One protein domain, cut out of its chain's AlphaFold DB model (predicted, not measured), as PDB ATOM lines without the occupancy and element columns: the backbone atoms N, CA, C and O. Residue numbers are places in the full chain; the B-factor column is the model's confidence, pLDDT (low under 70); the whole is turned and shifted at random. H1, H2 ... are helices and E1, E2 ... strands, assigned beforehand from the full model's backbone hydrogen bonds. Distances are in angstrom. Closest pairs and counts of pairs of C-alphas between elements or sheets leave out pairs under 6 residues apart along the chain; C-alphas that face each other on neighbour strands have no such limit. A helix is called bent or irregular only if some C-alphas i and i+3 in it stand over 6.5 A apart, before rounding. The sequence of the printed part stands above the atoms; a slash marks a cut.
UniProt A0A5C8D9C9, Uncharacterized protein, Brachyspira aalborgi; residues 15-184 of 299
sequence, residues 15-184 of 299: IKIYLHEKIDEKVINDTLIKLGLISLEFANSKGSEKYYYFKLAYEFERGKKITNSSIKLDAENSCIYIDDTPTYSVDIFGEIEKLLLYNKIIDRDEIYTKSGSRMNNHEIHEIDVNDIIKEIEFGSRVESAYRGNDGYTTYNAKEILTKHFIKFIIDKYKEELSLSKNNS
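What this domain is: This is residues 15 to 184 of the 299 residues of an uncharacterized protein of Brachyspira aalborgi (UniProt A0A5C8D9C9). A strongly twisted sheet of six strands forms a wall, with the long helix H5 slanting over E1 and the shorter H1 over E3, crossing H5. H2 packs on H5, while the tip of the E2 and E3 hairpin, residues 43 to 48, sticks out, and residues 54 to 70 make a long loop reaching 30 A from the mean of the C-alphas. The printed part has 170 residues with five named helices and six named strands, in the order E1 H1 E2 E3 E4 E5 H2 H3 E6 H4 H5, and its class is mixed, helices and strands. The sheet's order is E2 E3 E4 E5 E1 E6, all antiparallel. The whole is compact, with a radius of gyration of the C-alphas of 16.9 A and spans of 49 by 44 by 30 A.

Where its parts are: From edge to edge of the sheet come E2, residues 38 to 44, 19.5 A long; E3, residues 47 to 53, 20.2 A; E4, residues 71 to 74, 10.1 A; E5, residues 79 to 83, 13.0 A; E1, residues 15 to 19, 12.9 A; and E6, residues 133 to 138, 14.0 A. E1 begins with C-alpha 15 at (41.229, 25.589, -8.011). The helices are H1, residues 25 to 34, 14.4 A; H2, residues 92 to 102, 15.3 A; H3, residues 108 to 111, 5.5 A; H4, residues 140 to 146, 9.7 A; and H5, residues 155 to 184, 43.8 A. H5 is neither bent nor irregular, but only just: C-alphas 155 and 158 are 6.4 A apart. It ends with C-alpha 184 at (15.124, 6.316, 5.064).

How they stand to each other: E2 E3 E4 E5 form a meander, each strand the antiparallel neighbour of the one before, and each successive pair is a hairpin. Within hydrogen-bond range are N 40 and O 51 of E2 and E3, 2.9 A; N 52 and O 71 of E3 and E4, 2.8 A; and N 72 and O 81 of E4 and E5, 2.9 A. E1 is the antiparallel neighbour of both E5 and E6: N 17 and O 80 of E1 and E5 are within hydrogen-bond range at 2.8 A, and so are N 16 and O 137 of E1 and E6 at 2.8 A. E5, H2 H3 and E6 form a split strand-helix-strand unit, its two strands running the same way with E1 between them, and its crossover is right-handed. The arrangement has two layers, the sheet with H1 and H5 on one face. H1, at a height over the sheet of 9.4 A, lies over E3 and runs along the strands at 25 degrees on the local plane. H5, at a height of 8.8 A, lies over E1 and runs slantwise to the strands at 41 degrees on the local plane. H5 touches H1 with residues 169 to 177 alone, the closest C-alphas being those of Ile 28 and Tyr 173, 5.7 A; they are only just about perpendicular, at 71 degrees. H5 touches H2 with residues 158 to 165 alone, the closest C-alphas being those of Ile 96 and Phe 165, 6.8 A, at a steep tilt of 59 degrees, the same way. H2 and H4 only graze the sheet, with residues 92 to 95 and 140 to 146. H3 is not on the sheet; it is close to H2 but not clearly touching, with the C-alphas of Leu 101 and Arg 108 closest at 6.3 A. Every O i to N i+4 pair is within hydrogen-bond range in H1, H2 and H4, and 25 of 26 are in H5; H3 is too short for such a pair.

The domain as a whole: The C-alphas farthest apart are those of Asn 149 and Ser 184, 51.9 A. The printed part has no cut. The links E3 to E4, 17 residues, and H3 to E6, 21 residues, are long. The mean pLDDT of the printed part is 78.5, and 46 residues are under 70, among them residues 55 to 69, 85 to 90 and 141 to 156.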
ATOM      1  N   ILE A  15      42.402  25.375  -7.176       87.94
ATOM      2  CA  ILE A  15      41.229  25.589  -8.011       87.94
ATOM      3  C   ILE A  15      40.021  25.522  -7.090       87.94
ATOM      4  O   ILE A  15      39.885  24.563  -6.325       87.94
ATOM      5  N   LYS A  16      39.154  26.527  -7.157       91.94
ATOM      6  CA  LYS A  16      37.882  26.561  -6.437       91.94
ATOM      7  C   LYS A  16      36.766  26.308  -7.428       91.94
ATOM      8  O   LYS A  16      36.645  27.028  -8.414       91.94
ATOM      9  N   ILE A  17      35.959  25.293  -7.165       95.00
ATOM     10  CA  ILE A  17      34.805  24.948  -7.985       95.00
ATOM     11  C   ILE A  17      33.548  25.201  -7.171       95.00
ATOM     12  O   ILE A  17      33.274  24.488  -6.203       95.00
ATOM     13  N   TYR A  18      32.781  26.206  -7.578       95.12
ATOM     14  CA  TYR A  18      31.497  26.539  -6.982       95.12
ATOM     15  C   TYR A  18      30.388  25.767  -7.689       95.12
ATOM     16  O   TYR A  18      30.263  25.816  -8.913       95.12
ATOM     17  N   LEU A  19      29.570  25.063  -6.915       96.56
ATOM     18  CA  LEU A  19      28.453  24.273  -7.422       96.56
ATOM     19  C   LEU A  19      27.156  25.090  -7.403       96.56
ATOM     20  O   LEU A  19      26.962  25.961  -6.553       96.56
ATOM     21  N   HIS A  20      26.245  24.790  -8.330       95.25
ATOM     22  CA  HIS A  20      24.905  25.380  -8.338       95.25
ATOM     23  C   HIS A  20      24.041  24.891  -7.172       95.25
ATOM     24  O   HIS A  20      23.303  25.668  -6.564       95.25
ATOM     25  N   GLU A  21      24.122  23.596  -6.873       93.25
ATOM     26  CA  GLU A  21      23.326  22.950  -5.835       93.25
ATOM     27  C   GLU A  21      24.108  22.817  -4.529       93.25
ATOM     28  O   GLU A  21      25.313  22.555  -4.517       93.25
ATOM     29  N   LYS A  22      23.385  22.919  -3.409       93.00
ATOM     30  CA  LYS A  22      23.956  22.633  -2.097       93.00
ATOM     31  C   LYS A  22      24.251  21.143  -1.944       93.00
ATOM     32  O   LYS A  22      23.398  20.300  -2.228       93.00
ATOM     33  N   ILE A  23      25.437  20.835  -1.431       90.56
ATOM     34  CA  ILE A  23      25.872  19.464  -1.159       90.56
ATOM     35  C   ILE A  23      25.584  19.070   0.294       90.56
ATOM     36  O   ILE A  23      25.817  19.838   1.226       90.56
ATOM     37  N   ASP A  24      25.066  17.859   0.485       91.06
ATOM     38  CA  ASP A  24      24.997  17.218   1.795       91.06
ATOM     39  C   ASP A  24      26.393  16.706   2.151       91.06
ATOM     40  O   ASP A  24      26.901  15.784   1.507       91.06
ATOM     41  N   GLU A  25      27.006  17.319   3.168       89.19
ATOM     42  CA  GLU A  25      28.384  17.042   3.575       89.19
ATOM     43  C   GLU A  25      28.608  15.558   3.886       89.19
ATOM     44  O   GLU A  25      29.622  14.982   3.504       89.19
ATOM     45  N   LYS A  26      27.654  14.895   4.545       90.12
ATOM     46  CA  LYS A  26      27.824  13.490   4.913       90.12
ATOM     47  C   LYS A  26      27.835  12.606   3.672       90.12
ATOM     48  O   LYS A  26      28.705  11.748   3.545       90.12
ATOM     49  N   VAL A  27      26.883  12.816   2.766       92.31
ATOM     50  CA  VAL A  27      26.755  11.978   1.568       92.31
ATOM     51  C   VAL A  27      27.944  12.184   0.633       92.31
ATOM     52  O   VAL A  27      28.513  11.199   0.176       92.31
ATOM     53  N   ILE A  28      28.379  13.428   0.399       91.75
ATOM     54  CA  ILE A  28      29.544  13.685  -0.463       91.75
ATOM     55  C   ILE A  28      30.833  13.100   0.135       91.75
ATOM     56  O   ILE A  28      31.642  12.531  -0.597       91.75
ATOM     57  N   ASN A  29      30.997  13.153   1.462       90.25
ATOM     58  CA  ASN A  29      32.126  12.533   2.153       90.25
ATOM     59  C   ASN A  29      32.150  11.009   1.923       90.25
ATOM     60  O   ASN A  29      33.184  10.454   1.545       90.25
ATOM     61  N   ASP A  30      31.006  10.340   2.104       90.38
ATOM     62  CA  ASP A  30      30.871   8.895   1.885       90.38
ATOM     63  C   ASP A  30      31.130   8.518   0.414       90.38
ATOM     64  O   ASP A  30      31.797   7.515   0.140       90.38
ATOM     65  N   THR A  31      30.656   9.340  -0.529       92.31
ATOM     66  CA  THR A  31      30.884   9.153  -1.969       92.31
ATOM     67  C   THR A  31      32.377   9.193  -2.302       92.31
ATOM     68  O   THR A  31      32.886   8.271  -2.938       92.31
ATOM     69  N   LEU A  32      33.116  10.208  -1.835       90.69
ATOM     70  CA  LEU A  32      34.557  10.325  -2.098       90.69
ATOM     71  C   LEU A  32      35.350   9.141  -1.525       90.69
ATOM     72  O   LEU A  32      36.247   8.617  -2.188       90.69
ATOM     73  N   ILE A  33      34.994   8.674  -0.326       87.94
ATOM     74  CA  ILE A  33      35.640   7.510   0.299       87.94
ATOM     75  C   ILE A  33      35.411   6.240  -0.530       87.94
ATOM     76  O   ILE A  33      36.346   5.471  -0.755       87.94
ATOM     77  N   LYS A  34      34.191   6.016  -1.033       89.56
ATOM     78  CA  LYS A  34      33.883   4.856  -1.890       89.56
ATOM     79  C   LYS A  34      34.568   4.911  -3.248       89.56
ATOM     80  O   LYS A  34      34.884   3.861  -3.801       89.56
ATOM     81  N   LEU A  35      34.839   6.113  -3.757       86.75
ATOM     82  CA  LEU A  35      35.675   6.318  -4.942       86.75
ATOM     83  C   LEU A  35      37.168   6.048  -4.677       86.75
ATOM     84  O   LEU A  35      37.976   6.118  -5.601       86.75
ATOM     85  N   GLY A  36      37.542   5.690  -3.445       79.31
ATOM     86  CA  GLY A  36      38.889   5.259  -3.080       79.31
ATOM     87  C   GLY A  36      39.784   6.373  -2.540       79.31
ATOM     88  O   GLY A  36      40.987   6.149  -2.385       79.31
ATOM     89  N   LEU A  37      39.229   7.552  -2.243       85.44
ATOM     90  CA  LEU A  37      39.980   8.634  -1.614       85.44
ATOM     91  C   LEU A  37      40.093   8.397  -0.104       85.44
ATOM     92  O   LEU A  37      39.156   7.970   0.571       85.44
ATOM     93  N   ILE A  38      41.259   8.715   0.445       81.94
ATOM     94  CA  ILE A  38      41.541   8.651   1.875       81.94
ATOM     95  C   ILE A  38      41.166   9.994   2.493       81.94
ATOM     96  O   ILE A  38      41.677  11.032   2.083       81.94
ATOM     97  N   SER A  39      40.300   9.963   3.502       82.69
ATOM     98  CA  SER A  39      39.955  11.136   4.306       82.69
ATOM     99  C   SER A  39      40.925  11.290   5.478       82.69
ATOM    100  O   SER A  39      41.125  10.346   6.240       82.69
ATOM    101  N   LEU A  40      41.448  12.498   5.680       77.19
ATOM    102  CA  LEU A  40      42.158  12.908   6.892       77.19
ATOM    103  C   LEU A  40      41.498  14.159   7.475       77.19
ATOM    104  O   LEU A  40      41.141  15.083   6.748       77.19
ATOM    105  N   GLU A  41      41.341  14.183   8.793       79.62
ATOM    106  CA  GLU A  41      40.721  15.290   9.518       79.62
ATOM    107  C   GLU A  41      41.738  15.939  10.456       79.62
ATOM    108  O   GLU A  41      42.449  15.250  11.192       79.62
ATOM    109  N   PHE A  42      41.811  17.269  10.429       69.94
ATOM    110  CA  PHE A  42      42.784  18.042  11.192       69.94
ATOM    111  C   PHE A  42      42.090  19.087  12.052       69.94
ATOM    112  O   PHE A  42      41.365  19.941  11.546       69.94
ATOM    113  N   ALA A  43      42.360  19.054  13.355       72.62
ATOM    114  CA  ALA A  43      41.905  20.084  14.276       72.62
ATOM    115  C   ALA A  43      42.686  21.396  14.073       72.62
ATOM    116  O   ALA A  43      43.906  21.397  13.900       72.62
ATOM    117  N   ASN A  44      41.985  22.522  14.134       66.38
ATOM    118  CA  ASN A  44      42.527  23.872  14.095       66.38
ATOM    119  C   ASN A  44      41.810  24.768  15.127       66.38
ATOM    120  O   ASN A  44      40.904  24.340  15.839       66.38
ATOM    121  N   SER A  45      42.210  26.038  15.223       64.94
ATOM    122  CA  SER A  45      41.632  26.988  16.189       64.94
ATOM    123  C   SER A  45      40.153  27.329  15.953       64.94
ATOM    124  O   SER A  45      39.548  27.982  16.798       64.94
ATOM    125  N   LYS A  46      39.573  26.914  14.821       66.38
ATOM    126  CA  LYS A  46      38.177  27.151  14.430       66.38
ATOM    127  C   LYS A  46      37.323  25.874  14.407       66.38
ATOM    128  O   LYS A  46      36.144  25.971  14.093       66.38
ATOM    129  N   GLY A  47      37.885  24.706  14.731       72.56
ATOM    130  CA  GLY A  47      37.194  23.416  14.657       72.56
ATOM    131  C   GLY A  47      38.079  22.337  14.045       72.56
ATOM    132  O   GLY A  47      39.260  22.251  14.368       72.56
ATOM    133  N   SER A  48      37.524  21.516  13.160       72.31
ATOM    134  CA  SER A  48      38.280  20.563  12.349       72.31
ATOM    135  C   SER A  48      38.008  20.782  10.862       72.31
ATOM    136  O   SER A  48      36.931  21.217  10.466       72.31
ATOM    137  N   GLU A  49      39.012  20.525  10.027       74.00
ATOM    138  CA  GLU A  49      38.891  20.546   8.571       74.00
ATOM    139  C   GLU A  49      39.229  19.166   8.013       74.00
ATOM    140  O   GLU A  49      40.210  18.539   8.425       74.00
ATOM    141  N   LYS A  50      38.426  18.711   7.051       80.94
ATOM    142  CA  LYS A  50      38.592  17.415   6.398       80.94
ATOM    143  C   LYS A  50      39.150  17.582   4.990       80.94
ATOM    144  O   LYS A  50      38.689  18.431   4.226       80.94
ATOM    145  N   TYR A  51      40.128  16.749   4.664       81.69
ATOM    146  CA  TYR A  51      40.840  16.742   3.394       81.69
ATOM    147  C   TYR A  51      40.862  15.325   2.822       81.69
ATOM    148  O   TYR A  51      40.965  14.345   3.562       81.69
ATOM    149  N   TYR A  52      40.793  15.229   1.500       84.44
ATOM    150  CA  TYR A  52      40.740  13.981   0.751       84.44
ATOM    151  C   TYR A  52      41.962  13.831  -0.137       84.44
ATOM    152  O   TYR A  52      42.380  14.780  -0.797       84.44
ATOM    153  N   TYR A  53      42.502  12.619  -0.176       78.38
ATOM    154  CA  TYR A  53      43.741  12.309  -0.872       78.38
ATOM    155  C   TYR A  53      43.572  11.054  -1.717       78.38
ATOM    156  O   TYR A  53      42.997  10.062  -1.266       78.38
ATOM    157  N   PHE A  54      44.137  11.059  -2.919       72.31
ATOM    158  CA  PHE A  54      44.416   9.815  -3.626       72.31
ATOM    159  C   PHE A  54      45.486   9.032  -2.852       72.31
ATOM    160  O   PHE A  54      46.285   9.623  -2.123       72.31
ATOM    161  N   LYS A  55      45.440   7.698  -2.930       63.78
ATOM    162  CA  LYS A  55      46.230   6.773  -2.100       63.78
ATOM    163  C   LYS A  55      47.664   7.277  -1.859       63.78
ATOM    164  O   LYS A  55      48.413   7.506  -2.801       63.78
ATOM    165  N   LEU A  56      48.033   7.410  -0.580       51.53
ATOM    166  CA  LEU A  56      49.338   7.906  -0.124       51.53
ATOM    167  C   LEU A  56      50.498   7.143  -0.789       51.53
ATOM    168  O   LEU A  56      50.658   5.942  -0.566       51.53
ATOM    169  N   ALA A  57      51.332   7.848  -1.553       42.38
ATOM    170  CA  ALA A  57      52.635   7.350  -1.985       42.38
ATOM    171  C   ALA A  57      53.689   7.628  -0.889       42.38
ATOM    172  O   ALA A  57      53.949   8.779  -0.543       42.38
ATOM    173  N   TYR A  58      54.266   6.565  -0.323       44.84
ATOM    174  CA  TYR A  58      55.494   6.548   0.507       44.84
ATOM    175  C   TYR A  58      56.719   6.454  -0.446       44.84
ATOM    176  O   TYR A  58      56.550   5.913  -1.535       44.84
ATOM    177  N   GLU A  59      57.968   6.896  -0.211       39.94
ATOM    178  CA  GLU A  59      58.804   7.269   0.952       39.94
ATOM    179  C   GLU A  59      60.100   7.968   0.411       39.94
ATOM    180  O   GLU A  59      60.412   7.756  -0.757       39.94
ATOM    181  N   PHE A  60      60.864   8.765   1.194       41.59
ATOM    182  CA  PHE A  60      62.325   8.565   1.435       41.59
ATOM    183  C   PHE A  60      62.986   9.631   2.349       41.59
ATOM    184  O   PHE A  60      62.764  10.833   2.217       41.59
ATOM    185  N   GLU A  61      63.811   9.104   3.265       37.31
ATOM    186  CA  GLU A  61      64.918   9.655   4.071       37.31
ATOM    187  C   GLU A  61      64.883  11.109   4.597       37.31
ATOM    188  O   GLU A  61      64.852  12.089   3.862       37.31
ATOM    189  N   ARG A  62      65.085  11.236   5.922       38.88
ATOM    190  CA  ARG A  62      65.186  12.471   6.743       38.88
ATOM    191  C   ARG A  62      63.890  13.023   7.351       38.88
ATOM    192  O   ARG A  62      63.811  14.201   7.690       38.88
ATOM    193  N   GLY A  63      62.906  12.160   7.600       43.72
ATOM    194  CA  GLY A  63      61.908  12.379   8.659       43.72
ATOM    195  C   GLY A  63      60.869  13.484   8.429       43.72
ATOM    196  O   GLY A  63      60.086  13.747   9.338       43.72
ATOM    197  N   LYS A  64      60.821  14.114   7.248       49.47
ATOM    198  CA  LYS A  64      59.750  15.042   6.851       49.47
ATOM    199  C   LYS A  64      59.560  15.051   5.333       49.47
ATOM    200  O   LYS A  64      60.439  15.542   4.630       49.47
ATOM    201  N   LYS A  65      58.388  14.605   4.869       46.00
ATOM    202  CA  LYS A  65      57.627  15.179   3.741       46.00
ATOM    203  C   LYS A  65      56.333  14.389   3.536       46.00
ATOM    204  O   LYS A  65      56.376  13.220   3.182       46.00
ATOM    205  N   ILE A  66      55.204  15.057   3.747       49.38
ATOM    206  CA  ILE A  66      53.933  14.704   3.116       49.38
ATOM    207  C   ILE A  66      53.687  15.790   2.079       49.38
ATOM    208  O   ILE A  66      53.990  16.959   2.328       49.38
ATOM    209  N   THR A  67      53.260  15.398   0.887       50.88
ATOM    210  CA  THR A  67      53.044  16.325  -0.217       50.88
ATOM    211  C   THR A  67      51.643  16.188  -0.774       50.88
ATOM    212  O   THR A  67      51.121  15.086  -0.886       50.88
ATOM    213  N   ASN A  68      51.106  17.301  -1.263       57.28
ATOM    214  CA  ASN A  68      50.058  18.093  -0.606       57.28
ATOM    215  C   ASN A  68      48.832  18.245  -1.523       57.28
ATOM    216  O   ASN A  68      47.970  19.078  -1.281       57.28
ATOM    217  N   SER A  69      48.753  17.430  -2.573       67.38
ATOM    218  CA  SER A  69      47.618  17.402  -3.478       67.38
ATOM    219  C   SER A  69      46.424  16.815  -2.753       67.38
ATOM    220  O   SER A  69      46.404  15.633  -2.406       67.38
ATOM    221  N   SER A  70      45.458  17.673  -2.468       78.56
ATOM    222  CA  SER A  70      44.307  17.344  -1.649       78.56
ATOM    223  C   SER A  70      43.059  17.984  -2.210       78.56
ATOM    224  O   SER A  70      43.107  19.010  -2.889       78.56
ATOM    225  N   ILE A  71      41.934  17.361  -1.902       86.31
ATOM    226  CA  ILE A  71      40.623  17.929  -2.142       86.31
ATOM    227  C   ILE A  71      40.061  18.347  -0.792       86.31
ATOM    228  O   ILE A  71      40.079  17.566   0.161       86.31
ATOM    229  N   LYS A  72      39.554  19.572  -0.697       88.44
ATOM    230  CA  LYS A  72      38.809  20.043   0.473       88.44
ATOM    231  C   LYS A  72      37.379  20.348   0.060       88.44
ATOM    232  O   LYS A  72      37.139  20.891  -1.015       88.44
ATOM    233  N   LEU A  73      36.446  20.018   0.944       88.81
ATOM    234  CA  LEU A  73      35.037  20.344   0.786       88.81
ATOM    235  C   LEU A  73      34.661  21.516   1.691       88.81
ATOM    236  O   LEU A  73      35.081  21.590   2.844       88.81
ATOM    237  N   ASP A  74      33.847  22.413   1.154       87.94
ATOM    238  CA  ASP A  74      33.160  23.475   1.876       87.94
ATOM    239  C   ASP A  74      31.675  23.371   1.537       87.94
ATOM    240  O   ASP A  74      31.179  23.945   0.566       87.94
ATOM    241  N   ALA A  75      30.972  22.550   2.315       83.56
ATOM    242  CA  ALA A  75      29.553  22.289   2.107       83.56
ATOM    243  C   ALA A  75      28.672  23.510   2.423       83.56
ATOM    244  O   ALA A  75      27.557  23.612   1.907       83.56
ATOM    245  N   GLU A  76      29.159  24.452   3.239       85.88
ATOM    246  CA  GLU A  76      28.442  25.694   3.540       85.88
ATOM    247  C   GLU A  76      28.332  26.563   2.289       85.88
ATOM    248  O   GLU A  76      27.233  27.001   1.940       85.88
ATOM    249  N   ASN A  77      29.449  26.729   1.576       88.06
ATOM    250  CA  ASN A  77      29.518  27.522   0.348       88.06
ATOM    251  C   ASN A  77      29.330  26.695  -0.930       88.06
ATOM    252  O   ASN A  77      29.426  27.240  -2.027       88.06
ATOM    253  N   SER A  78      29.047  25.394  -0.801       90.44
ATOM    254  CA  SER A  78      28.911  24.454  -1.927       90.44
ATOM    255  C   SER A  78      30.120  24.506  -2.862       90.44
ATOM    256  O   SER A  78      29.989  24.616  -4.080       90.44
ATOM    257  N   CYS A  79      31.310  24.483  -2.264       92.38
ATOM    258  CA  CYS A  79      32.574  24.682  -2.950       92.38
ATOM    259  C   CYS A  79      33.510  23.487  -2.745       92.38
ATOM    260  O   CYS A  79      33.621  22.929  -1.648       92.38
ATOM    261  N   ILE A  80      34.187  23.098  -3.821       92.94
ATOM    262  CA  ILE A  80      35.211  22.057  -3.836       92.94
ATOM    263  C   ILE A  80      36.541  22.724  -4.171       92.94
ATOM    264  O   ILE A  80      36.657  23.426  -5.172       92.94
ATOM    265  N   TYR A  81      37.550  22.488  -3.340       90.62
ATOM    266  CA  TYR A  81      38.901  22.994  -3.545       90.62
ATOM    267  C   TYR A  81      39.786  21.847  -4.004       90.62
ATOM    268  O   TYR A  81      39.810  20.805  -3.349       90.62
ATOM    269  N   ILE A  82      40.542  22.054  -5.075       88.50
ATOM    270  CA  ILE A  82      41.569  21.128  -5.557       88.50
ATOM    271  C   ILE A  82      42.922  21.817  -5.386       88.50
ATOM    272  O   ILE A  82      43.167  22.861  -5.990       88.50
ATOM    273  N   ASP A  83      43.784  21.265  -4.534       80.56
ATOM    274  CA  ASP A  83      45.151  21.755  -4.348       80.56
ATOM    275  C   ASP A  83      46.062  21.222  -5.463       80.56
ATOM    276  O   ASP A  83      46.410  20.037  -5.487       80.56
ATOM    277  N   ASP A  84      46.454  22.120  -6.369       72.19
ATOM    278  CA  ASP A  84      47.407  21.857  -7.452       72.19
ATOM    279  C   ASP A  84      48.799  22.406  -7.107       72.19
ATOM    280  O   ASP A  84      49.499  22.970  -7.947       72.19
ATOM    281  N   THR A  85      49.216  22.311  -5.839       65.44
ATOM    282  CA  THR A  85      50.599  22.618  -5.466       65.44
ATOM    283  C   THR A  85      51.519  21.553  -6.077       65.44
ATOM    284  O   THR A  85      51.535  20.420  -5.583       65.44
ATOM    285  N   PRO A  86      52.355  21.889  -7.084       52.31
ATOM    286  CA  PRO A  86      53.257  20.922  -7.680       52.31
ATOM    287  C   PRO A  86      54.301  20.555  -6.633       52.31
ATOM    288  O   PRO A  86      55.004  21.410  -6.082       52.31
ATOM    289  N   THR A  87      54.402  19.271  -6.335       54.09
ATOM    290  CA  THR A  87      55.453  18.741  -5.474       54.09
ATOM    291  C   THR A  87      56.212  17.657  -6.216       54.09
ATOM    292  O   THR A  87      55.735  17.111  -7.202       54.09
ATOM    293  N   TYR A  88      57.414  17.341  -5.740       47.84
ATOM    294  CA  TYR A  88      58.327  16.406  -6.399       47.84
ATOM    295  C   TYR A  88      57.805  14.954  -6.517       47.84
ATOM    296  O   TYR A  88      58.498  14.140  -7.116       47.84
ATOM    297  N   SER A  89      56.646  14.605  -5.939       51.53
ATOM    298  CA  SER A  89      56.241  13.204  -5.724       51.53
ATOM    299  C   SER A  89      54.830  12.805  -6.172       51.53
ATOM    300  O   SER A  89      54.641  11.624  -6.447       51.53
ATOM    301  N   VAL A  90      53.843  13.710  -6.256       57.12
ATOM    302  CA  VAL A  90      52.465  13.365  -6.677       57.12
ATOM    303  C   VAL A  90      51.824  14.540  -7.422       57.12
ATOM    304  O   VAL A  90      51.854  15.662  -6.921       57.12
ATOM    305  N   ASP A  91      51.243  14.259  -8.592       73.44
ATOM    306  CA  ASP A  91      50.419  15.178  -9.389       73.44
ATOM    307  C   ASP A  91      48.936  14.799  -9.233       73.44
ATOM    308  O   ASP A  91      48.539  13.682  -9.581       73.44
ATOM    309  N   ILE A  92      48.120  15.720  -8.705       79.06
ATOM    310  CA  ILE A  92      46.684  15.492  -8.488       79.06
ATOM    311  C   ILE A  92      45.949  15.188  -9.790       79.06
ATOM    312  O   ILE A  92      45.046  14.354  -9.799       79.06
ATOM    313  N   PHE A  93      46.352  15.820 -10.892       82.19
ATOM    314  CA  PHE A  93      45.695  15.640 -12.178       82.19
ATOM    315  C   PHE A  93      46.020  14.286 -12.792       82.19
ATOM    316  O   PHE A  93      45.132  13.659 -13.365       82.19
ATOM    317  N   GLY A  94      47.234  13.778 -12.581       80.94
ATOM    318  CA  GLY A  94      47.577  12.398 -12.917       80.94
ATOM    319  C   GLY A  94      46.725  11.369 -12.163       80.94
ATOM    320  O   GLY A  94      46.347  10.348 -12.732       80.94
ATOM    321  N   GLU A  95      46.383  11.623 -10.897       83.25
ATOM    322  CA  GLU A  95      45.508  10.730 -10.122       83.25
ATOM    323  C   GLU A  95      44.028  10.858 -10.513       83.25
ATOM    324  O   GLU A  95      43.342   9.843 -10.654       83.25
ATOM    325  N   ILE A  96      43.549  12.080 -10.768       88.19
ATOM    326  CA  ILE A  96      42.210  12.328 -11.321       88.19
ATOM    327  C   ILE A  96      42.053  11.614 -12.668       88.19
ATOM    328  O   ILE A  96      41.074  10.902 -12.874       88.19
ATOM    329  N   GLU A  97      43.031  11.741 -13.565       88.44
ATOM    330  CA  GLU A  97      43.033  11.070 -14.864       88.44
ATOM    331  C   GLU A  97      42.936   9.548 -14.714       88.44
ATOM    332  O   GLU A  97      42.073   8.917 -15.326       88.44
ATOM    333  N   LYS A  98      43.767   8.946 -13.850       86.25
ATOM    334  CA  LYS A  98      43.705   7.503 -13.570       86.25
ATOM    335  C   LYS A  98      42.334   7.085 -13.050       86.25
ATOM    336  O   LYS A  98      41.825   6.046 -13.471       86.25
ATOM    337  N   LEU A  99      41.737   7.870 -12.149       88.81
ATOM    338  CA  LEU A  99      40.403   7.592 -11.618       88.81
ATOM    339  C   LEU A  99      39.347   7.625 -12.730       88.81
ATOM    340  O   LEU A  99      38.520   6.716 -12.812       88.81
ATOM    341  N   LEU A 100      39.380   8.647 -13.585       92.00
ATOM    342  CA  LEU A 100      38.429   8.813 -14.685       92.00
ATOM    343  C   LEU A 100      38.566   7.698 -15.729       92.00
ATOM    344  O   LEU A 100      37.556   7.137 -16.149       92.00
ATOM    345  N   LEU A 101      39.795   7.307 -16.078       90.25
ATOM    346  CA  LEU A 101      40.070   6.178 -16.973       90.25
ATOM    347  C   LEU A 101      39.597   4.849 -16.381       90.25
ATOM    348  O   LEU A 101      38.945   4.057 -17.063       90.25
ATOM    349  N   TYR A 102      39.888   4.601 -15.100       89.38
ATOM    350  CA  TYR A 102      39.461   3.382 -14.412       89.38
ATOM    351  C   TYR A 102      37.932   3.237 -14.410       89.38
ATOM    352  O   TYR A 102      37.406   2.145 -14.631       89.38
ATOM    353  N   ASN A 103      37.223   4.352 -14.223       89.38
ATOM    354  CA  ASN A 103      35.763   4.406 -14.239       89.38
ATOM    355  C   ASN A 103      35.164   4.591 -15.645       89.38
ATOM    356  O   ASN A 103      33.944   4.693 -15.762       89.38
ATOM    357  N   LYS A 104      35.990   4.590 -16.702       91.81
ATOM    358  CA  LYS A 104      35.579   4.756 -18.108       91.81
ATOM    359  C   LYS A 104      34.774   6.037 -18.369       91.81
ATOM    360  O   LYS A 104      33.834   6.027 -19.158       91.81
ATOM    361  N   ILE A 105      35.124   7.115 -17.674       93.25
ATOM    362  CA  ILE A 105      34.519   8.442 -17.866       93.25
ATOM    363  C   ILE A 105      35.159   9.162 -19.054       93.25
ATOM    364  O   ILE A 105      34.471   9.844 -19.803       93.25
ATOM    365  N   ILE A 106      36.461   8.957 -19.246       91.62
ATOM    366  CA  ILE A 106      37.222   9.434 -20.405       91.62
ATOM    367  C   ILE A 106      37.843   8.233 -21.121       91.62
ATOM    368  O   ILE A 106      38.140   7.220 -20.473       91.62
ATOM    369  N   ASP A 107      38.028   8.322 -22.439       89.56
ATOM    370  CA  ASP A 107      38.642   7.238 -23.201       89.56
ATOM    371  C   ASP A 107      40.169   7.253 -23.033       89.56
ATOM    372  O   ASP A 107      40.832   8.291 -23.028       89.56
ATOM    373  N   ARG A 108      40.756   6.062 -22.922       89.00
ATOM    374  CA  ARG A 108      42.207   5.881 -22.920       89.00
ATOM    375  C   ARG A 108      42.818   6.371 -24.226       89.00
ATOM    376  O   ARG A 108      43.912   6.932 -24.186       89.00
ATOM    377  N   ASP A 109      42.141   6.144 -25.347       88.31
ATOM    378  CA  ASP A 109      42.658   6.473 -26.677       88.31
ATOM    379  C   ASP A 109      42.678   7.992 -26.943       88.31
ATOM    380  O   ASP A 109      43.383   8.441 -27.846       88.31
ATOM    381  N   GLU A 110      41.992   8.794 -26.117       86.69
ATOM    382  CA  GLU A 110      42.111  10.260 -26.125       86.69
ATOM    383  C   GLU A 110      43.459  10.728 -25.556       86.69
ATOM    384  O   GLU A 110      43.963  11.774 -25.952       86.69
ATOM    385  N   ILE A 111      44.067   9.952 -24.649       84.19
ATOM    386  CA  ILE A 111      45.251  10.350 -23.863       84.19
ATOM    387  C   ILE A 111      46.507   9.575 -24.274       84.19
ATOM    388  O   ILE A 111      47.625  10.107 -24.256       84.19
ATOM    389  N   TYR A 112      46.346   8.304 -24.632       85.94
ATOM    390  CA  TYR A 112      47.439   7.382 -24.893       85.94
ATOM    391  C   TYR A 112      47.393   6.842 -26.316       85.94
ATOM    392  O   TYR A 112      46.366   6.435 -26.845       85.94
ATOM    393  N   THR A 113      48.577   6.717 -26.899       84.94
ATOM    394  CA  THR A 113      48.788   5.946 -28.123       84.94
ATOM    395  C   THR A 113      48.412   4.471 -27.927       84.94
ATOM    396  O   THR A 113      48.444   3.932 -26.813       84.94
ATOM    397  N   LYS A 114      48.170   3.753 -29.032       85.12
ATOM    398  CA  LYS A 114      47.927   2.297 -29.007       85.12
ATOM    399  C   LYS A 114      49.050   1.509 -28.317       85.12
ATOM    400  O   LYS A 114      48.774   0.513 -27.658       85.12
ATOM    401  N   SER A 115      50.298   1.979 -28.410       85.88
ATOM    402  CA  SER A 115      51.467   1.393 -27.731       85.88
ATOM    403  C   SER A 115      51.558   1.723 -26.235       85.88
ATOM    404  O   SER A 115      52.428   1.192 -25.553       85.88
ATOM    405  N   GLY A 116      50.675   2.577 -25.709       82.06
ATOM    406  CA  GLY A 116      50.594   2.938 -24.290       82.06
ATOM    407  C   GLY A 116      51.432   4.139 -23.861       82.06
ATOM    408  O   GLY A 116      51.473   4.449 -22.675       82.06
ATOM    409  N   SER A 117      52.067   4.843 -24.796       84.00
ATOM    410  CA  SER A 117      52.748   6.115 -24.520       84.00
ATOM    411  C   SER A 117      51.741   7.267 -24.482       84.00
ATOM    412  O   SER A 117      50.842   7.300 -25.324       84.00
ATOM    413  N   ARG A 118      51.897   8.209 -23.542       80.00
ATOM    414  CA  ARG A 118      51.067   9.427 -23.455       80.00
ATOM    415  C   ARG A 118      51.292  10.311 -24.687       80.00
ATOM    416  O   ARG A 118      52.429  10.456 -25.131       80.00
ATOM    417  N   MET A 119      50.226  10.881 -25.244       79.25
ATOM    418  CA  MET A 119      50.299  11.781 -26.398       79.25
ATOM    419  C   MET A 119      50.646  13.212 -25.961       79.25
ATOM    420  O   MET A 119      50.069  13.731 -25.006       79.25
ATOM    421  N   ASN A 120      51.562  13.868 -26.684       68.62
ATOM    422  CA  ASN A 120      52.002  15.237 -26.366       68.62
ATOM    423  C   ASN A 120      50.874  16.276 -26.518       68.62
ATOM    424  O   ASN A 120      50.780  17.181 -25.705       68.62
ATOM    425  N   ASN A 121      49.993  16.101 -27.508       69.06
ATOM    426  CA  ASN A 121      48.831  16.963 -27.761       69.06
ATOM    427  C   ASN A 121      47.548  16.122 -27.697       69.06
ATOM    428  O   ASN A 121      46.836  15.996 -28.692       69.06
ATOM    429  N   HIS A 122      47.324  15.446 -26.570       70.81
ATOM    430  CA  HIS A 122      46.058  14.755 -26.336       70.81
ATOM    431  C   HIS A 122      44.923  15.774 -26.231       70.81
ATOM    432  O   HIS A 122      45.100  16.855 -25.666       70.81
ATOM    433  N   GLU A 123      43.761  15.411 -26.756       77.94
ATOM    434  CA  GLU A 123      42.555  16.222 -26.681       77.94
ATOM    435  C   GLU A 123      41.480  15.370 -26.023       77.94
ATOM    436  O   GLU A 123      41.028  14.374 -26.584       77.94
ATOM    437  N   ILE A 124      41.144  15.738 -24.791       84.31
ATOM    438  CA  ILE A 124      40.050  15.115 -24.057       84.31
ATOM    439  C   ILE A 124      38.775  15.821 -24.496       84.31
ATOM    440  O   ILE A 124      38.745  17.053 -24.549       84.31
ATOM    441  N   HIS A 125      37.731  15.064 -24.803       88.38
ATOM    442  CA  HIS A 125      36.463  15.653 -25.212       88.38
ATOM    443  C   HIS A 125      35.875  16.544 -24.103       88.38
ATOM    444  O   HIS A 125      35.873  16.192 -22.919       88.38
ATOM    445  N   GLU A 126      35.356  17.709 -24.488       88.06
ATOM    446  CA  GLU A 126      34.687  18.616 -23.557       88.06
ATOM    447  C   GLU A 126      33.275  18.114 -23.216       88.06
ATOM    448  O   GLU A 126      32.609  17.458 -24.020       88.06
ATOM    449  N   ILE A 127      32.818  18.434 -22.007       92.25
ATOM    450  CA  ILE A 127      31.485  18.096 -21.511       92.25
ATOM    451  C   ILE A 127      30.751  19.339 -21.020       92.25
ATOM    452  O   ILE A 127      31.359  20.265 -20.481       92.25
ATOM    453  N   ASP A 128      29.427  19.323 -21.161       92.31
ATOM    454  CA  ASP A 128      28.566  20.331 -20.551       92.31
ATOM    455  C   ASP A 128      28.379  20.027 -19.061       92.31
ATOM    456  O   ASP A 128      28.007  18.917 -18.667       92.31
ATOM    457  N   VAL A 129      28.685  21.027 -18.243       94.62
ATOM    458  CA  VAL A 129      28.592  20.995 -16.778       94.62
ATOM    459  C   VAL A 129      27.923  22.251 -16.231       94.62
ATOM    460  O   VAL A 129      27.993  22.494 -15.029       94.62
ATOM    461  N   ASN A 130      27.290  23.061 -17.085       93.94
ATOM    462  CA  ASN A 130      26.689  24.336 -16.684       93.94
ATOM    463  C   ASN A 130      25.522  24.160 -15.700       93.94
ATOM    464  O   ASN A 130      25.163  25.089 -14.986       93.94
ATOM    465  N   ASP A 131      24.915  22.976 -15.648       95.38
ATOM    466  CA  ASP A 131      23.889  22.619 -14.668       95.38
ATOM    467  C   ASP A 131      24.475  22.229 -13.297       95.38
ATOM    468  O   ASP A 131      23.763  22.230 -12.291       95.38
ATOM    469  N   ILE A 132      25.771  21.911 -13.238       96.69
ATOM    470  CA  ILE A 132      26.472  21.446 -12.035       96.69
ATOM    471  C   ILE A 132      27.370  22.547 -11.467       96.69
ATOM    472  O   ILE A 132      27.286  22.870 -10.278       96.69
ATOM    473  N   ILE A 133      28.242  23.104 -12.305       96.31
ATOM    474  CA  ILE A 133      29.273  24.071 -11.938       96.31
ATOM    475  C   ILE A 133      28.765  25.473 -12.245       96.31
ATOM    476  O   ILE A 133      28.464  25.803 -13.387       96.31
ATOM    477  N   LYS A 134      28.740  26.307 -11.210       95.56
ATOM    478  CA  LYS A 134      28.436  27.731 -11.317       95.56
ATOM    479  C   LYS A 134      29.647  28.523 -11.805       95.56
ATOM    480  O   LYS A 134      29.506  29.420 -12.628       95.56
ATOM    481  N   GLU A 135      30.816  28.239 -11.238       93.69
ATOM    482  CA  GLU A 135      32.039  29.006 -11.477       93.69
ATOM    483  C   GLU A 135      33.277  28.180 -11.112       93.69
ATOM    484  O   GLU A 135      33.249  27.394 -10.159       93.69
ATOM    485  N   ILE A 136      34.364  28.374 -11.862       90.31
ATOM    486  CA  ILE A 136      35.692  27.844 -11.545       90.31
ATOM    487  C   ILE A 136      36.637  29.031 -11.384       90.31
ATOM    488  O   ILE A 136      36.877  29.769 -12.337       90.31
ATOM    489  N   GLU A 137      37.196  29.196 -10.189       89.19
ATOM    490  CA  GLU A 137      38.218  30.202  -9.914       89.19
ATOM    491  C   GLU A 137      39.589  29.542  -9.762       89.19
ATOM    492  O   GLU A 137      39.749  28.535  -9.065       89.19
ATOM    493  N   PHE A 138      40.605  30.152 -10.368       83.81
ATOM    494  CA  PHE A 138      41.986  29.699 -10.266       83.81
ATOM    495  C   PHE A 138      42.766  30.616  -9.329       83.81
ATOM    496  O   PHE A 138      42.812  31.831  -9.515       83.81
ATOM    497  N   GLY A 139      43.432  30.034  -8.331       79.69
ATOM    498  CA  GLY A 139      44.392  30.760  -7.511       79.69
ATOM    499  C   GLY A 139      45.514  31.349  -8.368       79.69
ATOM    500  O   GLY A 139      45.954  30.739  -9.337       79.69
ATOM    501  N   SER A 140      46.031  32.521  -8.003       75.12
ATOM    502  CA  SER A 140      46.977  33.277  -8.843       75.12
ATOM    503  C   SER A 140      48.239  32.508  -9.275       75.12
ATOM    504  O   SER A 140      48.774  32.756 -10.359       75.12
ATOM    505  N   ARG A 141      48.733  31.556  -8.467       69.00
ATOM    506  CA  ARG A 141      49.870  30.694  -8.846       69.00
ATOM    507  C   ARG A 141      49.463  29.567  -9.782       69.00
ATOM    508  O   ARG A 141      50.248  29.218 -10.657       69.00
ATOM    509  N   VAL A 142      48.261  29.031  -9.587       69.25
ATOM    510  CA  VAL A 142      47.640  28.066 -10.496       69.25
ATOM    511  C   VAL A 142      47.475  28.755 -11.845       69.25
ATOM    512  O   VAL A 142      48.111  28.362 -12.808       69.25
ATOM    513  N   GLU A 143      46.813  29.907 -11.898       65.56
ATOM    514  CA  GLU A 143      46.645  30.669 -13.136       65.56
ATOM    515  C   GLU A 143      47.981  30.978 -13.851       65.56
ATOM    516  O   GLU A 143      48.087  30.833 -15.069       65.56
ATOM    517  N   SER A 144      49.034  31.334 -13.104       59.03
ATOM    518  CA  SER A 144      50.363  31.622 -13.669       59.03
ATOM    519  C   SER A 144      51.068  30.384 -14.242       59.03
ATOM    520  O   SER A 144      51.677  30.475 -15.306       59.03
ATOM    521  N   ALA A 145      50.985  29.228 -13.570       58.69
ATOM    522  CA  ALA A 145      51.504  27.961 -14.095       58.69
ATOM    523  C   ALA A 145      50.701  27.474 -15.316       58.69
ATOM    524  O   ALA A 145      51.247  26.799 -16.177       58.69
ATOM    525  N   TYR A 146      49.429  27.868 -15.416       58.09
ATOM    526  CA  TYR A 146      48.493  27.454 -16.467       58.09
ATOM    527  C   TYR A 146      48.563  28.346 -17.717       58.09
ATOM    528  O   TYR A 146      48.161  27.923 -18.798       58.09
ATOM    529  N   ARG A 147      49.083  29.576 -17.591       51.25
ATOM    530  CA  ARG A 147      49.397  30.480 -18.716       51.25
ATOM    531  C   ARG A 147      50.853  30.370 -19.190       51.25
ATOM    532  O   ARG A 147      51.220  30.990 -20.188       51.25
ATOM    533  N   GLY A 148      51.690  29.613 -18.477       47.66
ATOM    534  CA  GLY A 148      53.062  29.305 -18.868       47.66
ATOM    535  C   GLY A 148      53.091  28.224 -19.945       47.66
ATOM    536  O   GLY A 148      52.520  27.155 -19.779       47.66
ATOM    537  N   ASN A 149      53.752  28.501 -21.064       44.81
ATOM    538  CA  ASN A 149      53.884  27.578 -22.186       44.81
ATOM    539  C   ASN A 149      54.930  26.496 -21.836       44.81
ATOM    540  O   ASN A 149      56.092  26.623 -22.217       44.81
ATOM    541  N   ASP A 150      54.568  25.483 -21.044       46.53
ATOM    542  CA  ASP A 150      55.495  24.398 -20.670       46.53
ATOM    543  C   ASP A 150      55.598  23.283 -21.727       46.53
ATOM    544  O   ASP A 150      56.452  22.406 -21.618       46.53
ATOM    545  N   GLY A 151      54.807  23.363 -22.802       47.50
ATOM    546  CA  GLY A 151      54.918  22.499 -23.979       47.50
ATOM    547  C   GLY A 151      54.368  21.081 -23.804       47.50
ATOM    548  O   GLY A 151      54.476  20.300 -24.748       47.50
ATOM    549  N   TYR A 152      53.775  20.747 -22.647       45.84
ATOM    550  CA  TYR A 152      53.270  19.395 -22.357       45.84
ATOM    551  C   TYR A 152      51.771  19.328 -22.038       45.84
ATOM    552  O   TYR A 152      51.168  18.270 -22.226       45.84
ATOM    553  N   THR A 153      51.143  20.424 -21.599       49.09
ATOM    554  CA  THR A 153      49.690  20.475 -21.363       49.09
ATOM    555  C   THR A 153      49.114  21.836 -21.738       49.09
ATOM    556  O   THR A 153      49.471  22.854 -21.156       49.09
ATOM    557  N   THR A 154      48.193  21.875 -22.701       53.31
ATOM    558  CA  THR A 154      47.418  23.087 -22.999       53.31
ATOM    559  C   THR A 154      46.406  23.346 -21.883       53.31
ATOM    560  O   THR A 154      45.776  22.398 -21.416       53.31
ATOM    561  N   TYR A 155      46.218  24.619 -21.512       52.94
ATOM    562  CA  TYR A 155      45.209  25.158 -20.576       52.94
ATOM    563  C   TYR A 155      43.894  24.350 -20.509       52.94
ATOM    564  O   TYR A 155      43.411  24.020 -19.427       52.94
ATOM    565  N   ASN A 156      43.389  23.928 -21.670       67.44
ATOM    566  CA  ASN A 156      42.152  23.165 -21.812       67.44
ATOM    567  C   ASN A 156      42.159  21.797 -21.107       67.44
ATOM    568  O   ASN A 156      41.133  21.402 -20.571       67.44
ATOM    569  N   ALA A 157      43.272  21.058 -21.065       75.56
ATOM    570  CA  ALA A 157      43.260  19.665 -20.604       75.56
ATOM    571  C   ALA A 157      42.970  19.540 -19.099       75.56
ATOM    572  O   ALA A 157      42.158  18.710 -18.694       75.56
ATOM    573  N   LYS A 158      43.581  20.389 -18.260       80.00
ATOM    574  CA  LYS A 158      43.319  20.391 -16.810       80.00
ATOM    575  C   LYS A 158      41.918  20.898 -16.480       80.00
ATOM    576  O   LYS A 158      41.269  20.357 -15.586       80.00
ATOM    577  N   GLU A 159      41.439  21.915 -17.197       84.12
ATOM    578  CA  GLU A 159      40.073  22.414 -17.025       84.12
ATOM    579  C   GLU A 159      39.051  21.342 -17.423       84.12
ATOM    580  O   GLU A 159      38.146  21.044 -16.648       84.12
ATOM    581  N   ILE A 160      39.243  20.687 -18.572       87.94
ATOM    582  CA  ILE A 160      38.393  19.586 -19.043       87.94
ATOM    583  C   ILE A 160      38.426  18.410 -18.056       87.94
ATOM    584  O   ILE A 160      37.367  17.916 -17.671       87.94
ATOM    585  N   LEU A 161      39.602  18.008 -17.558       88.94
ATOM    586  CA  LEU A 161      39.719  16.991 -16.503       88.94
ATOM    587  C   LEU A 161      38.993  17.406 -15.218       88.94
ATOM    588  O   LEU A 161      38.324  16.576 -14.606       88.94
ATOM    589  N   THR A 162      39.082  18.679 -14.823       91.06
ATOM    590  CA  THR A 162      38.348  19.213 -13.665       91.06
ATOM    591  C   THR A 162      36.843  19.087 -13.885       91.06
ATOM    592  O   THR A 162      36.147  18.570 -13.012       91.06
ATOM    593  N   LYS A 163      36.333  19.485 -15.058       94.12
ATOM    594  CA  LYS A 163      34.908  19.357 -15.403       94.12
ATOM    595  C   LYS A 163      34.461  17.894 -15.324       94.12
ATOM    596  O   LYS A 163      33.489  17.596 -14.629       94.12
ATOM    597  N   HIS A 164      35.201  16.978 -15.957       95.56
ATOM    598  CA  HIS A 164      34.923  15.532 -15.921       95.56
ATOM    599  C   HIS A 164      34.907  14.976 -14.504       95.56
ATOM    600  O   HIS A 164      33.980  14.263 -14.119       95.56
ATOM    601  N   PHE A 165      35.907  15.336 -13.705       94.81
ATOM    602  CA  PHE A 165      36.030  14.900 -12.323       94.81
ATOM    603  C   PHE A 165      34.858  15.352 -11.456       94.81
ATOM    604  O   PHE A 165      34.261  14.539 -10.747       94.81
ATOM    605  N   ILE A 166      34.492  16.630 -11.544       96.25
ATOM    606  CA  ILE A 166      33.394  17.189 -10.757       96.25
ATOM    607  C   ILE A 166      32.060  16.602 -11.203       96.25
ATOM    608  O   ILE A 166      31.278  16.182 -10.351       96.25
ATOM    609  N   LYS A 167      31.818  16.481 -12.514       97.06
ATOM    610  CA  LYS A 167      30.618  15.814 -13.022       97.06
ATOM    611  C   LYS A 167      30.510  14.385 -12.492       97.06
ATOM    612  O   LYS A 167      29.479  14.020 -11.935       97.06
ATOM    613  N   PHE A 168      31.587  13.608 -12.597       96.56
ATOM    614  CA  PHE A 168      31.623  12.228 -12.123       96.56
ATOM    615  C   PHE A 168      31.316  12.112 -10.623       96.56
ATOM    616  O   PHE A 168      30.483  11.294 -10.225       96.56
ATOM    617  N   ILE A 169      31.942  12.950  -9.789       95.38
ATOM    618  CA  ILE A 169      31.682  12.970  -8.344       95.38
ATOM    619  C   ILE A 169      30.225  13.323  -8.053       95.38
ATOM    620  O   ILE A 169      29.593  12.660  -7.229       95.38
ATOM    621  N   ILE A 170      29.686  14.357  -8.701       96.12
ATOM    622  CA  ILE A 170      28.328  14.833  -8.429       96.12
ATOM    623  C   ILE A 170      27.276  13.832  -8.903       96.12
ATOM    624  O   ILE A 170      26.303  13.602  -8.184       96.12
ATOM    625  N   ASP A 171      27.485  13.179 -10.045       95.56
ATOM    626  CA  ASP A 171      26.599  12.115 -10.522       95.56
ATOM    627  C   ASP A 171      26.564  10.954  -9.511       95.56
ATOM    628  O   ASP A 171      25.487  10.522  -9.087       95.56
ATOM    629  N   LYS A 172      27.731  10.522  -9.009       95.25
ATOM    630  CA  LYS A 172      27.824   9.489  -7.962       95.25
ATOM    631  C   LYS A 172      27.182   9.926  -6.646       95.25
ATOM    632  O   LYS A 172      26.425   9.167  -6.047       95.25
ATOM    633  N   TYR A 173      27.399  11.167  -6.230       94.69
ATOM    634  CA  TYR A 173      26.746  11.743  -5.057       94.69
ATOM    635  C   TYR A 173      25.217  11.740  -5.195       94.69
ATOM    636  O   TYR A 173      24.514  11.361  -4.258       94.69
ATOM    637  N   LYS A 174      24.675  12.108  -6.364       94.06
ATOM    638  CA  LYS A 174      23.224  12.117  -6.623       94.06
ATOM    639  C   LYS A 174      22.628  10.704  -6.592       94.06
ATOM    640  O   LYS A 174      21.534  10.520  -6.041       94.06
ATOM    641  N   GLU A 175      23.344   9.704  -7.114       92.44
ATOM    642  CA  GLU A 175      22.980   8.285  -6.976       92.44
ATOM    643  C   GLU A 175      22.883   7.886  -5.488       92.44
ATOM    644  O   GLU A 175      21.861   7.359  -5.036       92.44
ATOM    645  N   GLU A 176      23.906   8.206  -4.692       89.75
ATOM    646  CA  GLU A 176      23.962   7.868  -3.263       89.75
ATOM    647  C   GLU A 176      22.928   8.615  -2.416       89.75
ATOM    648  O   GLU A 176      22.303   8.042  -1.514       89.75
ATOM    649  N   LEU A 177      22.687   9.885  -2.731       90.19
ATOM    650  CA  LEU A 177      21.662  10.697  -2.091       90.19
ATOM    651  C   LEU A 177      20.264  10.113  -2.340       90.19
ATOM    652  O   LEU A 177      19.415  10.101  -1.448       90.19
ATOM    653  N   SER A 178      20.021   9.588  -3.540       87.81
ATOM    654  CA  SER A 178      18.751   8.945  -3.889       87.81
ATOM    655  C   SER A 178      18.563   7.623  -3.138       87.81
ATOM    656  O   SER A 178      17.494   7.371  -2.574       87.81
ATOM    657  N   LEU A 179      19.616   6.805  -3.048       81.44
ATOM    658  CA  LEU A 179      19.609   5.548  -2.293       81.44
ATOM    659  C   LEU A 179      19.393   5.773  -0.789       81.44
ATOM    660  O   LEU A 179      18.576   5.087  -0.169       81.44
ATOM    661  N   SER A 180      20.073   6.759  -0.198       75.38
ATOM    662  CA  SER A 180      19.935   7.081   1.228       75.38
ATOM    663  C   SER A 180      18.528   7.588   1.573       75.38
ATOM    664  O   SER A 180      17.925   7.128   2.549       75.38
ATOM    665  N   LYS A 181      17.942   8.446   0.726       76.44
ATOM    666  CA  LYS A 181      16.549   8.907   0.860       76.44
ATOM    667  C   LYS A 181      15.547   7.756   0.757       76.44
ATOM    668  O   LYS A 181      14.598   7.704   1.542       76.44
ATOM    669  N   ASN A 182      15.754   6.817  -0.165       67.69
ATOM    670  CA  ASN A 182      14.869   5.661  -0.335       67.69
ATOM    671  C   ASN A 182      14.948   4.691   0.852       67.69
ATOM    672  O   ASN A 182      13.914   4.235   1.345       67.69
ATOM    673  N   ASN A 183      16.147   4.445   1.384       60.31
ATOM    674  CA  ASN A 183      16.330   3.622   2.579       60.31
ATOM    675  C   ASN A 183      15.688   4.254   3.825       60.31
ATOM    676  O   ASN A 183      15.033   3.554   4.598       60.31
ATOM    677  N   SER A 184      15.793   5.578   3.984       59.03
ATOM    678  CA  SER A 184      15.124   6.316   5.064       59.03
ATOM    679  C   SER A 184      13.593   6.248   4.953       59.03
ATOM    680  O   SER A 184      12.913   5.879   5.912       59.03
TER     681      SER A 184